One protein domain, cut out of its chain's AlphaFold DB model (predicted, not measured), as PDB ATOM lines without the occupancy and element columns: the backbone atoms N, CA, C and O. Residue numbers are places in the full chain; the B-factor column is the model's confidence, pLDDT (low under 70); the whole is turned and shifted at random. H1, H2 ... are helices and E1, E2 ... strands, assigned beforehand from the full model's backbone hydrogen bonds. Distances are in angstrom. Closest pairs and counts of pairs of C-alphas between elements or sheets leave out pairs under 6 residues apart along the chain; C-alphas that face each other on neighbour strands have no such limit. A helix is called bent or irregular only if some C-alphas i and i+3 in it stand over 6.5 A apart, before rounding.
ATOM      1  N   THR A   7     -29.695 -33.585 -34.758       93.88
ATOM      2  CA  THR A   7     -29.822 -33.781 -36.203       93.88
ATOM      3  C   THR A   7     -31.287 -33.783 -36.622       93.88
ATOM      4  O   THR A   7     -32.168 -34.155 -35.841       93.88
ATOM      5  N   ASN A   8     -31.570 -33.370 -37.855       95.75
ATOM      6  CA  ASN A   8     -32.918 -33.411 -38.421       95.75
ATOM      7  C   ASN A   8     -33.307 -34.774 -39.002       95.75
ATOM      8  O   ASN A   8     -34.410 -34.899 -39.528       95.75
ATOM      9  N   LEU A   9     -32.435 -35.784 -38.920       96.81
ATOM     10  CA  LEU A   9     -32.737 -37.100 -39.471       96.81
ATOM     11  C   LEU A   9     -34.013 -37.695 -38.840       96.81
ATOM     12  O   LEU A   9     -34.107 -37.746 -37.604       96.81
ATOM     13  N   PRO A  10     -34.970 -38.182 -39.657       95.38
ATOM     14  CA  PRO A  10     -36.200 -38.818 -39.189       95.38
ATOM     15  C   PRO A  10     -35.935 -40.255 -38.705       95.38
ATOM     16  O   PRO A  10     -36.355 -41.231 -39.317       95.38
ATOM     17  N   LEU A  11     -35.196 -40.376 -37.604       97.00
ATOM     18  CA  LEU A  11     -34.836 -41.646 -36.970       97.00
ATOM     19  C   LEU A  11     -35.903 -42.071 -35.961       97.00
ATOM     20  O   LEU A  11     -36.543 -41.220 -35.331       97.00
ATOM     21  N   ARG A  12     -36.039 -43.379 -35.719       97.31
ATOM     22  CA  ARG A  12     -36.834 -43.858 -34.578       97.31
ATOM     23  C   ARG A  12     -36.251 -43.343 -33.261       97.31
ATOM     24  O   ARG A  12     -35.040 -43.142 -33.137       97.31
ATOM     25  N   THR A  13     -37.113 -43.157 -32.265       95.88
ATOM     26  CA  THR A  13     -36.791 -42.477 -30.999       95.88
ATOM     27  C   THR A  13     -35.530 -43.016 -30.326       95.88
ATOM     28  O   THR A  13     -34.688 -42.237 -29.877       95.88
ATOM     29  N   GLU A  14     -35.351 -44.338 -30.286       95.00
ATOM     30  CA  GLU A  14     -34.205 -44.957 -29.613       95.00
ATOM     31  C   GLU A  14     -32.898 -44.702 -30.368       95.00
ATOM     32  O   GLU A  14     -31.861 -44.466 -29.747       95.00
ATOM     33  N   LEU A  15     -32.938 -44.726 -31.705       96.06
ATOM     34  CA  LEU A  15     -31.767 -44.434 -32.524       96.06
ATOM     35  C   LEU A  15     -31.416 -42.945 -32.460       96.06
ATOM     36  O   LEU A  15     -30.244 -42.604 -32.307       96.06
ATOM     37  N   LYS A  16     -32.421 -42.063 -32.498       95.06
ATOM     38  CA  LYS A  16     -32.220 -40.618 -32.337       95.06
ATOM     39  C   LYS A  16     -31.508 -40.303 -31.022       95.06
ATOM     40  O   LYS A  16     -30.504 -39.599 -31.031       95.06
ATOM     41  N   ALA A  17     -31.953 -40.909 -29.920       92.25
ATOM     42  CA  ALA A  17     -31.317 -40.745 -28.615       92.25
ATOM     43  C   ALA A  17     -29.848 -41.210 -28.597       92.25
ATOM     44  O   ALA A  17     -29.019 -40.570 -27.957       92.25
ATOM     45  N   LYS A  18     -29.504 -42.292 -29.311       91.56
ATOM     46  CA  LYS A  18     -28.111 -42.762 -29.433       91.56
ATOM     47  C   LYS A  18     -27.241 -41.820 -30.261       91.56
ATOM     48  O   LYS A  18     -26.107 -41.561 -29.877       91.56
ATOM     49  N   VAL A  19     -27.762 -41.326 -31.384       91.88
ATOM     50  CA  VAL A  19     -27.044 -40.436 -32.313       91.88
ATOM     51  C   VAL A  19     -26.782 -39.062 -31.694       91.88
ATOM     52  O   VAL A  19     -25.742 -38.462 -31.954       91.88
ATOM     53  N   GLU A  20     -27.713 -38.576 -30.873       90.75
ATOM     54  CA  GLU A  20     -27.635 -37.276 -30.196       90.75
ATOM     55  C   GLU A  20     -26.911 -37.344 -28.842       90.75
ATOM     56  O   GLU A  20     -26.517 -36.313 -28.287       90.75
ATOM     57  N   ALA A  21     -26.684 -38.550 -28.307       84.62
ATOM     58  CA  ALA A  21     -25.930 -38.731 -27.077       84.62
ATOM     59  C   ALA A  21     -24.511 -38.142 -27.206       84.62
ATOM     60  O   ALA A  21     -23.894 -38.231 -28.271       84.62
ATOM     61  N   PRO A  22     -23.951 -37.567 -26.124       72.88
ATOM     62  CA  PRO A  22     -22.578 -37.081 -26.133       72.88
ATOM     63  C   PRO A  22     -21.615 -38.170 -26.616       72.88
ATOM     64  O   PRO A  22     -21.536 -39.248 -26.022       72.88
ATOM     65  N   ALA A  23     -20.888 -37.891 -27.698       66.19
ATOM     66  CA  ALA A  23     -20.007 -38.876 -28.304       66.19
ATOM     67  C   ALA A  23     -18.897 -39.309 -27.331       66.19
ATOM     68  O   ALA A  23     -18.168 -38.485 -26.762       66.19
ATOM     69  N   VAL A  24     -18.732 -40.625 -27.181       57.88
ATOM     70  CA  VAL A  24     -17.578 -41.219 -26.500       57.88
ATOM     71  C   VAL A  24     -16.326 -40.846 -27.300       57.88
ATOM     72  O   VAL A  24     -16.230 -41.155 -28.482       57.88
ATOM     73  N   GLY A  25     -15.370 -40.158 -26.670       56.09
ATOM     74  CA  GLY A  25     -14.127 -39.748 -27.335       56.09
ATOM     75  C   GLY A  25     -14.134 -38.353 -27.969       56.09
ATOM     76  O   GLY A  25     -13.154 -37.995 -28.614       56.09
ATOM     77  N   ALA A  26     -15.146 -37.510 -27.721       61.06
ATOM     78  CA  ALA A  26     -15.173 -36.104 -28.164       61.06
ATOM     79  C   ALA A  26     -14.097 -35.193 -27.513       61.06
ATOM     80  O   ALA A  26     -14.164 -33.971 -27.616       61.06
ATOM     81  N   GLY A  27     -13.127 -35.763 -26.788       61.91
ATOM     82  CA  GLY A  27     -12.080 -35.016 -26.085       61.91
ATOM     83  C   GLY A  27     -12.586 -34.189 -24.900       61.91
ATOM     84  O   GLY A  27     -11.843 -33.371 -24.372       61.91
ATOM     85  N   VAL A  28     -13.836 -34.385 -24.473       66.25
ATOM     86  CA  VAL A  28     -14.446 -33.666 -23.353       66.25
ATOM     87  C   VAL A  28     -14.183 -34.438 -22.061       66.25
ATOM     88  O   VAL A  28     -14.595 -35.589 -21.933       66.25
ATOM     89  N   ALA A  29     -13.501 -33.814 -21.095       63.28
ATOM     90  CA  ALA A  29     -13.323 -34.405 -19.769       63.28
ATOM     91  C   ALA A  29     -14.680 -34.587 -19.064       63.28
ATOM     92  O   ALA A  29     -15.643 -33.893 -19.381       63.28
ATOM     93  N   GLU A  30     -14.736 -35.443 -18.044       60.91
ATOM     94  CA  GLU A  30     -15.954 -35.783 -17.280       60.91
ATOM     95  C   GLU A  30     -16.772 -34.556 -16.820       60.91
ATOM     96  O   GLU A  30     -17.997 -34.584 -16.789       60.91
ATOM     97  N   ARG A  31     -16.103 -33.425 -16.552       63.00
ATOM     98  CA  ARG A  31     -16.737 -32.151 -16.158       63.00
ATOM     99  C   ARG A  31     -17.169 -31.251 -17.324       63.00
ATOM    100  O   ARG A  31     -17.451 -30.075 -17.118       63.00
ATOM    101  N   GLY A  32     -17.196 -31.754 -18.555       64.00
ATOM    102  CA  GLY A  32     -17.702 -31.013 -19.712       64.00
ATOM    103  C   GLY A  32     -16.726 -30.011 -20.338       64.00
ATOM    104  O   GLY A  32     -17.159 -29.211 -21.163       64.00
ATOM    105  N   CYS A  33     -15.439 -30.032 -19.976       70.88
ATOM    106  CA  CYS A  33     -14.418 -29.147 -20.546       70.88
ATOM    107  C   CYS A  33     -13.443 -29.944 -21.422       70.88
ATOM    108  O   CYS A  33     -12.806 -30.874 -20.932       70.88
ATOM    109  N   ALA A  34     -13.335 -29.577 -22.703       71.56
ATOM    110  CA  ALA A  34     -12.407 -30.218 -23.636       71.56
ATOM    111  C   ALA A  34     -10.955 -29.751 -23.439       71.56
ATOM    112  O   ALA A  34     -10.038 -30.560 -23.364       71.56
ATOM    113  N   ASP A  35     -10.743 -28.440 -23.296       78.38
ATOM    114  CA  ASP A  35      -9.417 -27.870 -23.057       78.38
ATOM    115  C   ASP A  35      -9.500 -26.550 -22.279       78.38
ATOM    116  O   ASP A  35      -9.688 -25.473 -22.842       78.38
ATOM    117  N   ALA A  36      -9.292 -26.617 -20.963       79.12
ATOM    118  CA  ALA A  36      -9.247 -25.424 -20.117       79.12
ATOM    119  C   ALA A  36      -7.994 -24.560 -20.362       79.12
ATOM    120  O   ALA A  36      -7.955 -23.392 -19.968       79.12
ATOM    121  N   SER A  37      -6.947 -25.106 -20.994       86.19
ATOM    122  CA  SER A  37      -5.719 -24.356 -21.274       86.19
ATOM    123  C   SER A  37      -5.889 -23.340 -22.404       86.19
ATOM    124  O   SER A  37      -5.073 -22.419 -22.513       86.19
ATOM    125  N   LEU A  38      -6.958 -23.464 -23.201       86.00
ATOM    126  CA  LEU A  38      -7.305 -22.563 -24.297       86.00
ATOM    127  C   LEU A  38      -7.231 -21.090 -23.879       86.00
ATOM    128  O   LEU A  38      -6.559 -20.301 -24.537       86.00
ATOM    129  N   TYR A  39      -7.825 -20.719 -22.743       86.88
ATOM    130  CA  TYR A  39      -7.871 -19.318 -22.306       86.88
ATOM    131  C   TYR A  39      -6.491 -18.759 -21.964       86.88
ATOM    132  O   TYR A  39      -6.162 -17.625 -22.313       86.88
ATOM    133  N   ARG A  40      -5.648 -19.576 -21.321       90.31
ATOM    134  CA  ARG A  40      -4.257 -19.206 -21.047       90.31
ATOM    135  C   ARG A  40      -3.505 -18.985 -22.358       90.31
ATOM    136  O   ARG A  40      -2.796 -17.991 -22.480       90.31
ATOM    137  N   ARG A  41      -3.692 -19.871 -23.342       92.69
ATOM    138  CA  ARG A  41      -3.065 -19.746 -24.667       92.69
ATOM    139  C   ARG A  41      -3.544 -18.498 -25.413       92.69
ATOM    140  O   ARG A  41      -2.723 -17.815 -26.013       92.69
ATOM    141  N   MET A  42      -4.824 -18.137 -25.308       93.81
ATOM    142  CA  MET A  42      -5.351 -16.891 -25.881       93.81
ATOM    143  C   MET A  42      -4.675 -15.649 -25.288       93.81
ATOM    144  O   MET A  42      -4.250 -14.765 -26.030       93.81
ATOM    145  N   HIS A  43      -4.507 -15.602 -23.965       92.75
ATOM    146  CA  HIS A  43      -3.768 -14.515 -23.323       92.75
ATOM    147  C   HIS A  43      -2.293 -14.479 -23.737       92.75
ATOM    148  O   HIS A  43      -1.767 -13.403 -24.012       92.75
ATOM    149  N   GLN A  44      -1.634 -15.636 -23.841       95.50
ATOM    150  CA  GLN A  44      -0.227 -15.728 -24.258       95.50
ATOM    151  C   GLN A  44       0.013 -15.193 -25.673       95.50
ATOM    152  O   GLN A  44       1.067 -14.622 -25.931       95.50
ATOM    153  N   VAL A  45      -0.962 -15.320 -26.578       95.19
ATOM    154  CA  VAL A  45      -0.860 -14.733 -27.922       95.19
ATOM    155  C   VAL A  45      -1.266 -13.257 -27.967       95.19
ATOM    156  O   VAL A  45      -1.337 -12.699 -29.059       95.19
ATOM    157  N   GLY A  46      -1.535 -12.609 -26.829       95.44
ATOM    158  CA  GLY A  46      -1.849 -11.179 -26.731       95.44
ATOM    159  C   GLY A  46      -3.324 -10.823 -26.929       95.44
ATOM    160  O   GLY A  46      -3.642  -9.647 -27.093       95.44
ATOM    161  N   LEU A  47      -4.238 -11.803 -26.936       95.94
ATOM    162  CA  LEU A  47      -5.672 -11.506 -26.932       95.94
ATOM    163  C   LEU A  47      -6.086 -10.975 -25.553       95.94
ATOM    164  O   LEU A  47      -5.724 -11.516 -24.506       95.94
ATOM    165  N   THR A  48      -6.884  -9.914 -25.565       94.56
ATOM    166  CA  THR A  48      -7.460  -9.284 -24.373       94.56
ATOM    167  C   THR A  48      -8.979  -9.449 -24.370       94.56
ATOM    168  O   THR A  48      -9.565  -9.859 -25.373       94.56
ATOM    169  N   ARG A  49      -9.626  -9.157 -23.231       92.94
ATOM    170  CA  ARG A  49     -11.090  -9.281 -23.054       92.94
ATOM    171  C   ARG A  49     -11.626 -10.669 -23.446       92.94
ATOM    172  O   ARG A  49     -12.681 -10.772 -24.066       92.94
ATOM    173  N   VAL A  50     -10.884 -11.723 -23.089       92.00
ATOM    174  CA  VAL A  50     -11.242 -13.108 -23.417       92.00
ATOM    175  C   VAL A  50     -12.550 -13.481 -22.717       92.00
ATOM    176  O   VAL A  50     -12.642 -13.406 -21.492       92.00
ATOM    177  N   LYS A  51     -13.560 -13.876 -23.492       90.31
ATOM    178  CA  LYS A  51     -14.852 -14.372 -23.003       90.31
ATOM    179  C   LYS A  51     -15.036 -15.821 -23.412       90.31
ATOM    180  O   LYS A  51     -14.715 -16.178 -24.541       90.31
ATOM    181  N   MET A  52     -15.593 -16.614 -22.505       86.00
ATOM    182  CA  MET A  52     -15.911 -18.027 -22.700       86.00
ATOM    183  C   MET A  52     -17.421 -18.159 -22.871       86.00
ATOM    184  O   MET A  52     -18.167 -17.540 -22.111       86.00
ATOM    185  N   PHE A  53     -17.874 -18.941 -23.842       82.25
ATOM    186  CA  PHE A  53     -19.300 -19.177 -24.050       82.25
ATOM    187  C   PHE A  53     -19.532 -20.493 -24.801       82.25
ATOM    188  O   PHE A  53     -18.683 -20.911 -25.592       82.25
ATOM    189  N   PRO A  54     -20.660 -21.176 -24.550       80.62
ATOM    190  CA  PRO A  54     -21.081 -22.281 -25.392       80.62
ATOM    191  C   PRO A  54     -21.594 -21.749 -26.735       80.62
ATOM    192  O   PRO A  54     -22.237 -20.699 -26.789       80.62
ATOM    193  N   GLN A  55     -21.356 -22.493 -27.809       84.88
ATOM    194  CA  GLN A  55     -21.946 -22.235 -29.120       84.88
ATOM    195  C   GLN A  55     -22.516 -23.534 -29.683       84.88
ATOM    196  O   GLN A  55     -21.865 -24.569 -29.615       84.88
ATOM    197  N   LEU A  56     -23.711 -23.483 -30.267       87.56
ATOM    198  CA  LEU A  56     -24.248 -24.586 -31.061       87.56
ATOM    199  C   LEU A  56     -23.961 -24.286 -32.534       87.56
ATOM    200  O   LEU A  56     -24.504 -23.331 -33.084       87.56
ATOM    201  N   ALA A  57     -23.060 -25.052 -33.144       89.81
ATOM    202  CA  ALA A  57     -22.691 -24.887 -34.547       89.81
ATOM    203  C   ALA A  57     -23.406 -25.942 -35.393       89.81
ATOM    204  O   ALA A  57     -23.396 -27.114 -35.021       89.81
ATOM    205  N   ALA A  58     -24.010 -25.525 -36.505       93.19
ATOM    206  CA  ALA A  58     -24.638 -26.414 -37.477       93.19
ATOM    207  C   ALA A  58     -23.685 -26.680 -38.649       93.19
ATOM    208  O   ALA A  58     -23.030 -25.761 -39.134       93.19
ATOM    209  N   PHE A  59     -23.625 -27.936 -39.086       93.62
ATOM    210  CA  PHE A  59     -22.813 -28.398 -40.206       93.62
ATOM    211  C   PHE A  59     -23.723 -29.060 -41.239       93.62
ATOM    212  O   PHE A  59     -24.385 -30.053 -40.938       93.62
ATOM    213  N   ASP A  60     -23.724 -28.500 -42.444       91.12
ATOM    214  CA  ASP A  60     -24.596 -28.839 -43.579       91.12
ATOM    215  C   ASP A  60     -23.825 -29.407 -44.787       91.12
ATOM    216  O   ASP A  60     -24.407 -29.750 -45.808       91.12
ATOM    217  N   GLY A  61     -22.497 -29.520 -44.680       88.81
ATOM    218  CA  GLY A  61     -21.616 -29.976 -45.761       88.81
ATOM    219  C   GLY A  61     -20.622 -28.926 -46.247       88.81
ATOM    220  O   GLY A  61     -19.655 -29.289 -46.916       88.81
ATOM    221  N   SER A  62     -20.781 -27.663 -45.841       90.31
ATOM    222  CA  SER A  62     -19.801 -26.592 -46.097       90.31
ATOM    223  C   SER A  62     -18.401 -26.890 -45.530       90.31
ATOM    224  O   SER A  62     -17.396 -26.510 -46.127       90.31
ATOM    225  N   GLU A  63     -18.329 -27.639 -44.424       91.50
ATOM    226  CA  GLU A  63     -17.095 -28.079 -43.755       91.50
ATOM    227  C   GLU A  63     -16.991 -29.625 -43.781       91.50
ATOM    228  O   GLU A  63     -17.265 -30.295 -42.776       91.50
ATOM    229  N   PRO A  64     -16.597 -30.245 -44.911       91.06
ATOM    230  CA  PRO A  64     -16.754 -31.690 -45.132       91.06
ATOM    231  C   PRO A  64     -15.938 -32.556 -44.163       91.06
ATOM    232  O   PRO A  64     -16.366 -33.645 -43.781       91.06
ATOM    233  N   ASN A  65     -14.771 -32.073 -43.726       92.44
ATOM    234  CA  ASN A  65     -13.932 -32.796 -42.770       92.44
ATOM    235  C   ASN A  65     -14.557 -32.845 -41.370       92.44
ATOM    236  O   ASN A  65     -14.496 -33.888 -40.719       92.44
ATOM    237  N   ILE A  66     -15.161 -31.738 -40.920       89.50
ATOM    238  CA  ILE A  66     -15.834 -31.678 -39.617       89.50
ATOM    239  C   ILE A  66     -17.107 -32.512 -39.664       89.50
ATOM    240  O   ILE A  66     -17.341 -33.325 -38.775       89.50
ATOM    241  N   LEU A  67     -17.890 -32.374 -40.736       91.50
ATOM    242  CA  LEU A  67     -19.104 -33.155 -40.905       91.50
ATOM    243  C   LEU A  67     -18.811 -34.662 -40.892       91.50
ATOM    244  O   LEU A  67     -19.488 -35.394 -40.177       91.50
ATOM    245  N   ARG A  68     -17.771 -35.126 -41.600       92.12
ATOM    246  CA  ARG A  68     -17.356 -36.539 -41.559       92.12
ATOM    247  C   ARG A  68     -16.998 -36.995 -40.144       92.12
ATOM    248  O   ARG A  68     -17.462 -38.046 -39.726       92.12
ATOM    249  N   LEU A  69     -16.233 -36.196 -39.396       89.81
ATOM    250  CA  LEU A  69     -15.887 -36.518 -38.009       89.81
ATOM    251  C   LEU A  69     -17.138 -36.691 -37.133       89.81
ATOM    252  O   LEU A  69     -17.211 -37.638 -36.353       89.81
ATOM    253  N   LEU A  70     -18.118 -35.793 -37.260       90.19
ATOM    254  CA  LEU A  70     -19.371 -35.877 -36.506       90.19
ATOM    255  C   LEU A  70     -20.182 -37.120 -36.895       90.19
ATOM    256  O   LEU A  70     -20.730 -37.787 -36.022       90.19
ATOM    257  N   GLN A  71     -20.214 -37.468 -38.183       92.00
ATOM    258  CA  GLN A  71     -20.859 -38.694 -38.659       92.00
ATOM    259  C   GLN A  71     -20.176 -39.942 -38.089       92.00
ATOM    260  O   GLN A  71     -20.852 -40.797 -37.525       92.00
ATOM    261  N   ASP A  72     -18.846 -40.022 -38.159       91.44
ATOM    262  CA  ASP A  72     -18.081 -41.149 -37.617       91.44
ATOM    263  C   ASP A  72     -18.354 -41.334 -36.113       91.44
ATOM    264  O   ASP A  72     -18.539 -42.457 -35.643       91.44
ATOM    265  N   GLN A  73     -18.458 -40.232 -35.361       88.19
ATOM    266  CA  GLN A  73     -18.824 -40.248 -33.942       88.19
ATOM    267  C   GLN A  73     -20.248 -40.764 -33.700       88.19
ATOM    268  O   GLN A  73     -20.445 -41.591 -32.808       88.19
ATOM    269  N   SER A  74     -21.230 -40.317 -34.488       89.81
ATOM    270  CA  SER A  74     -22.613 -40.802 -34.392       89.81
ATOM    271  C   SER A  74     -22.735 -42.291 -34.713       89.81
ATOM    272  O   SER A  74     -23.550 -42.979 -34.104       89.81
ATOM    273  N   LEU A  75     -21.931 -42.799 -35.653       92.12
ATOM    274  CA  LEU A  75     -21.988 -44.189 -36.116       92.12
ATOM    275  C   LEU A  75     -21.207 -45.167 -35.222       92.12
ATOM    276  O   LEU A  75     -21.490 -46.364 -35.247       92.12
ATOM    277  N   ALA A  76     -20.254 -44.683 -34.417       89.75
ATOM    278  CA  ALA A  76     -19.279 -45.511 -33.698       89.75
ATOM    279  C   ALA A  76     -19.882 -46.607 -32.795       89.75
ATOM    280  O   ALA A  76     -19.266 -47.657 -32.621       89.75
ATOM    281  N   ASN A  77     -21.071 -46.377 -32.226       87.31
ATOM    282  CA  ASN A  77     -21.728 -47.298 -31.287       87.31
ATOM    283  C   ASN A  77     -23.051 -47.879 -31.818       87.31
ATOM    284  O   ASN A  77     -23.841 -48.425 -31.043       87.31
ATOM    285  N   LEU A  78     -23.322 -47.731 -33.116       93.44
ATOM    286  CA  LEU A  78     -24.550 -48.222 -33.734       93.44
ATOM    287  C   LEU A  78     -24.406 -49.674 -34.200       93.44
ATOM    288  O   LEU A  78     -23.346 -50.108 -34.654       93.44
ATOM    289  N   SER A  79     -25.499 -50.431 -34.128       96.06
ATOM    290  CA  SER A  79     -25.580 -51.744 -34.774       96.06
ATOM    291  C   SER A  79     -25.602 -51.611 -36.304       96.06
ATOM    292  O   SER A  79     -25.890 -50.547 -36.848       96.06
ATOM    293  N   GLN A  80     -25.369 -52.704 -37.039       97.25
ATOM    294  CA  GLN A  80     -25.467 -52.671 -38.507       97.25
ATOM    295  C   GLN A  80     -26.860 -52.263 -39.012       97.25
ATOM    296  O   GLN A  80     -26.969 -51.633 -40.061       97.25
ATOM    297  N   GLU A  81     -27.919 -52.637 -38.295       97.69
ATOM    298  CA  GLU A  81     -29.291 -52.242 -38.626       97.69
ATOM    299  C   GLU A  81     -29.488 -50.736 -38.421       97.69
ATOM    300  O   GLU A  81     -29.985 -50.047 -39.308       97.69
ATOM    301  N   GLU A  82     -28.998 -50.214 -37.298       97.88
ATOM    302  CA  GLU A  82     -29.049 -48.791 -36.957       97.88
ATOM    303  C   GLU A  82     -28.242 -47.932 -37.940       97.88
ATOM    304  O   GLU A  82     -28.697 -46.866 -38.348       97.88
ATOM    305  N   VAL A  83     -27.085 -48.420 -38.393       97.94
ATOM    306  CA  VAL A  83     -26.284 -47.766 -39.440       97.94
ATOM    307  C   VAL A  83     -27.057 -47.679 -40.762       97.94
ATOM    308  O   VAL A  83     -27.021 -46.646 -41.431       97.94
ATOM    309  N   ARG A  84     -27.789 -48.732 -41.155       98.12
ATOM    310  CA  ARG A  84     -28.609 -48.716 -42.382       98.12
ATOM    311  C   ARG A  84     -29.769 -47.729 -42.278       98.12
ATOM    312  O   ARG A  84     -30.017 -46.998 -43.238       98.12
ATOM    313  N   GLU A  85     -30.451 -47.696 -41.133       98.06
ATOM    314  CA  GLU A  85     -31.506 -46.715 -40.849       98.06
ATOM    315  C   GLU A  85     -30.953 -45.287 -40.953       98.06
ATOM    316  O   GLU A  85     -31.499 -44.461 -41.684       98.06
ATOM    317  N   TRP A  86     -29.804 -45.027 -40.321       97.81
ATOM    318  CA  TRP A  86     -29.138 -43.727 -40.355       97.81
ATOM    319  C   TRP A  86     -28.767 -43.288 -41.778       97.81
ATOM    320  O   TRP A  86     -29.076 -42.166 -42.177       97.81
ATOM    321  N   HIS A  87     -28.158 -44.171 -42.577       97.81
ATOM    322  CA  HIS A  87     -27.802 -43.854 -43.965       97.81
ATOM    323  C   HIS A  87     -29.028 -43.595 -44.843       97.81
ATOM    324  O   HIS A  87     -28.985 -42.706 -45.691       97.81
ATOM    325  N   THR A  88     -30.116 -44.336 -44.626       98.31
ATOM    326  CA  THR A  88     -31.373 -44.148 -45.365       98.31
ATOM    327  C   THR A  88     -31.984 -42.785 -45.051       98.31
ATOM    328  O   THR A  88     -32.294 -42.023 -45.965       98.31
ATOM    329  N   ALA A  89     -32.078 -42.439 -43.764       98.00
ATOM    330  CA  ALA A  89     -32.579 -41.146 -43.313       98.00
ATOM    331  C   ALA A  89     -31.711 -39.982 -43.814       98.00
ATOM    332  O   ALA A  89     -32.237 -38.947 -44.219       98.00
ATOM    333  N   ARG A  90     -30.381 -40.148 -43.828       96.56
ATOM    334  CA  ARG A  90     -29.463 -39.145 -44.379       96.56
ATOM    335  C   ARG A  90     -29.677 -38.942 -45.871       96.56
ATOM    336  O   ARG A  90     -29.804 -37.800 -46.290       96.56
ATOM    337  N   ALA A  91     -29.736 -40.019 -46.651       97.00
ATOM    338  CA  ALA A  91     -29.959 -39.920 -48.091       97.00
ATOM    339  C   ALA A  91     -31.286 -39.210 -48.407       97.00
ATOM    340  O   ALA A  91     -31.349 -38.412 -49.339       97.00
ATOM    341  N   GLN A  92     -32.328 -39.451 -47.602       97.69
ATOM    342  CA  GLN A  92     -33.584 -38.710 -47.695       97.69
ATOM    343  C   GLN A  92     -33.391 -37.216 -47.385       97.69
ATOM    344  O   GLN A  92     -33.781 -36.377 -48.189       97.69
ATOM    345  N   ALA A  93     -32.759 -36.873 -46.259       96.75
ATOM    346  CA  ALA A  93     -32.536 -35.478 -45.872       96.75
ATOM    347  C   ALA A  93     -31.649 -34.711 -46.873       96.75
ATOM    348  O   ALA A  93     -31.853 -33.519 -47.085       96.75
ATOM    349  N   GLU A  94     -30.681 -35.382 -47.504       95.12
ATOM    350  CA  GLU A  94     -29.863 -34.826 -48.590       95.12
ATOM    351  C   GLU A  94     -30.691 -34.598 -49.861       95.12
ATOM    352  O   GLU A  94     -30.569 -33.549 -50.487       95.12
ATOM    353  N   ALA A  95     -31.569 -35.538 -50.231       97.06
ATOM    354  CA  ALA A  95     -32.473 -35.368 -51.370       97.06
ATOM    355  C   ALA A  95     -33.485 -34.224 -51.163       97.06
ATOM    356  O   ALA A  95     -33.937 -33.619 -52.134       97.06
ATOM    357  N   GLU A  96     -33.828 -33.931 -49.908       97.00
ATOM    358  CA  GLU A  96     -34.715 -32.836 -49.506       97.00
ATOM    359  C   GLU A  96     -33.974 -31.507 -49.248       97.00
ATOM    360  O   GLU A  96     -34.630 -30.512 -48.957       97.00
ATOM    361  N   ASP A  97     -32.638 -31.475 -49.350       95.50
ATOM    362  CA  ASP A  97     -31.784 -30.312 -49.034       95.50
ATOM    363  C   ASP A  97     -31.979 -29.770 -47.600       95.50
ATOM    364  O   ASP A  97     -32.003 -28.569 -47.341       95.50
ATOM    365  N   THR A  98     -32.164 -30.677 -46.635       95.69
ATOM    366  CA  THR A  98     -32.397 -30.326 -45.222       95.69
ATOM    367  C   THR A  98     -31.312 -30.827 -44.276       95.69
ATOM    368  O   THR A  98     -31.329 -30.475 -43.098       95.69
ATOM    369  N   PHE A  99     -30.406 -31.691 -44.737       95.88
ATOM    370  CA  PHE A  99     -29.470 -32.403 -43.870       95.88
ATOM    371  C   PHE A  99     -28.558 -31.470 -43.059       95.88
ATOM    372  O   PHE A  99     -27.815 -30.664 -43.614       95.88
ATOM    373  N   PHE A 100     -28.542 -31.656 -41.735       95.50
ATOM    374  CA  PHE A 100     -27.529 -31.066 -40.866       95.50
ATOM    375  C   PHE A 100     -27.204 -31.931 -39.643       95.50
ATOM    376  O   PHE A 100     -27.997 -32.758 -39.171       95.50
ATOM    377  N   ILE A 101     -26.037 -31.660 -39.061       94.62
ATOM    378  CA  ILE A 101     -25.694 -32.042 -37.689       94.62
ATOM    379  C   ILE A 101     -25.320 -30.769 -36.934       94.62
ATOM    380  O   ILE A 101     -24.442 -30.024 -37.361       94.62
ATOM    381  N   ALA A 102     -25.980 -30.509 -35.811       92.88
ATOM    382  CA  ALA A 102     -25.638 -29.429 -34.904       92.88
ATOM    383  C   ALA A 102     -24.881 -29.992 -33.702       92.88
ATOM    384  O   ALA A 102     -25.352 -30.917 -33.043       92.88
ATOM    385  N   SER A 103     -23.706 -29.440 -33.410       88.06
ATOM    386  CA  SER A 103     -22.855 -29.910 -32.321       88.06
ATOM    387  C   SER A 103     -22.513 -28.768 -31.359       88.06
ATOM    388  O   SER A 103     -22.155 -27.666 -31.801       88.06
ATOM    389  N   PRO A 104     -22.656 -28.981 -30.040       85.56
ATOM    390  CA  PRO A 104     -22.281 -27.995 -29.043       85.56
ATOM    391  C   PRO A 104     -20.754 -27.888 -28.955       85.56
ATOM    392  O   PRO A 104     -20.031 -28.881 -28.939       85.56
ATOM    393  N   HIS A 105     -20.261 -26.662 -28.870       80.38
ATOM    394  CA  HIS A 105     -18.851 -26.328 -28.776       80.38
ATOM    395  C   HIS A 105     -18.607 -25.466 -27.551       80.38
ATOM    396  O   HIS A 105     -19.389 -24.575 -27.211       80.38
ATOM    397  N   HIS A 106     -17.467 -25.705 -26.915       79.12
ATOM    398  CA  HIS A 106     -16.904 -24.745 -25.993       79.12
ATOM    399  C   HIS A 106     -16.043 -23.750 -26.780       79.12
ATOM    400  O   HIS A 106     -15.071 -24.149 -27.423       79.12
ATOM    401  N   CYS A 107     -16.389 -22.467 -26.726       81.38
ATOM    402  CA  CYS A 107     -15.728 -21.422 -27.494       81.38
ATOM    403  C   CYS A 107     -15.155 -20.335 -26.586       81.38
ATOM    404  O   CYS A 107     -15.639 -20.074 -25.480       81.38
ATOM    405  N   ALA A 108     -14.135 -19.652 -27.102       88.94
ATOM    406  CA  ALA A 108     -13.605 -18.447 -26.497       88.94
ATOM    407  C   ALA A 108     -13.288 -17.399 -27.567       88.94
ATOM    408  O   ALA A 108     -12.731 -17.716 -28.617       88.94
ATOM    409  N   VAL A 109     -13.631 -16.141 -27.290       91.19
ATOM    410  CA  VAL A 109     -13.348 -14.995 -28.166       91.19
ATOM    411  C   VAL A 109     -12.515 -13.973 -27.414       91.19
ATOM    412  O   VAL A 109     -12.748 -13.730 -26.233       91.19
ATOM    413  N   GLY A 110     -11.547 -13.367 -28.090       92.44
ATOM    414  CA  GLY A 110     -10.739 -12.278 -27.557       92.44
ATOM    415  C   GLY A 110     -10.412 -11.274 -28.651       92.44
ATOM    416  O   GLY A 110     -10.577 -11.560 -29.835       92.44
ATOM    417  N   THR A 111      -9.948 -10.095 -28.257       95.56
ATOM    418  CA  THR A 111      -9.638  -8.994 -29.177       95.56
ATOM    419  C   THR A 111      -8.168  -8.608 -29.096       95.56
ATOM    420  O   THR A 111      -7.595  -8.573 -28.003       95.56
ATOM    421  N   LYS A 112      -7.575  -8.271 -30.242       91.31
ATOM    422  CA  LYS A 112      -6.307  -7.537 -30.342       91.31
ATOM    423  C   LYS A 112      -6.589  -6.134 -30.895       91.31
ATOM    424  O   LYS A 112      -7.548  -6.014 -31.657       91.31
TER     425      LYS A 112
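Overview. This is residues 7 to 112 of the 113 residues of an uncharacterized protein of Chloroflexi bacterium (UniProt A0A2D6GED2). A long, bent two-stranded ribbon, E1 with E2, has helices H1, H3 and H4 loosely gathered near one end and small H2 near the other. The 106 printed residues include, in order, H1, H2, E1, H3, H4, E2: mixed class, antiparallel sheet. The whole is loose, radius of gyration of the C-alphas 16.7 A, spanning 49 by 30 by 20 A.

Along the chain. Find C-alpha 13 at (-36.791, -42.477, -30.999), beginning H1, residues 13 to 20. Next come H2, 38 to 44; E1, 48 to 59, 29.2 A; H3, 64 to 75; H4, 80 to 95, 22.7 A; and E2, 101 to 111, 29.4 A, ending at C-alpha 111 (-9.638, -8.994, -29.177).

Arrangement. Between antiparallel E1 and E2, find N 53 and O 107 within hydrogen-bond range, 3.0 A. E1 bends by 65 degrees at residue 54. The closest C-alphas of E1 and H3 are Phe 59 and Leu 67, 6.1 A; of H2 and E1, Tyr 39 and Val 50, 7.2 A. H3 touches H1 with residues 74 to 75 alone, closest C-alphas Val 19 and Ser 74, 4.9 A. H4 is close to H3 but not clearly touching, closest C-alphas Leu 75 and Val 83, 6.5 A. In H1, H2, H3 and H4 every O i to N i+4 pair is within hydrogen-bond range.

Size, cuts and confidence. The farthest C-alphas, Glu 81 and Lys 112, are 50.9 A apart. The printed part has no cut; H1 to H2 is a long link, where residues 23 to 32 have pLDDT under 70.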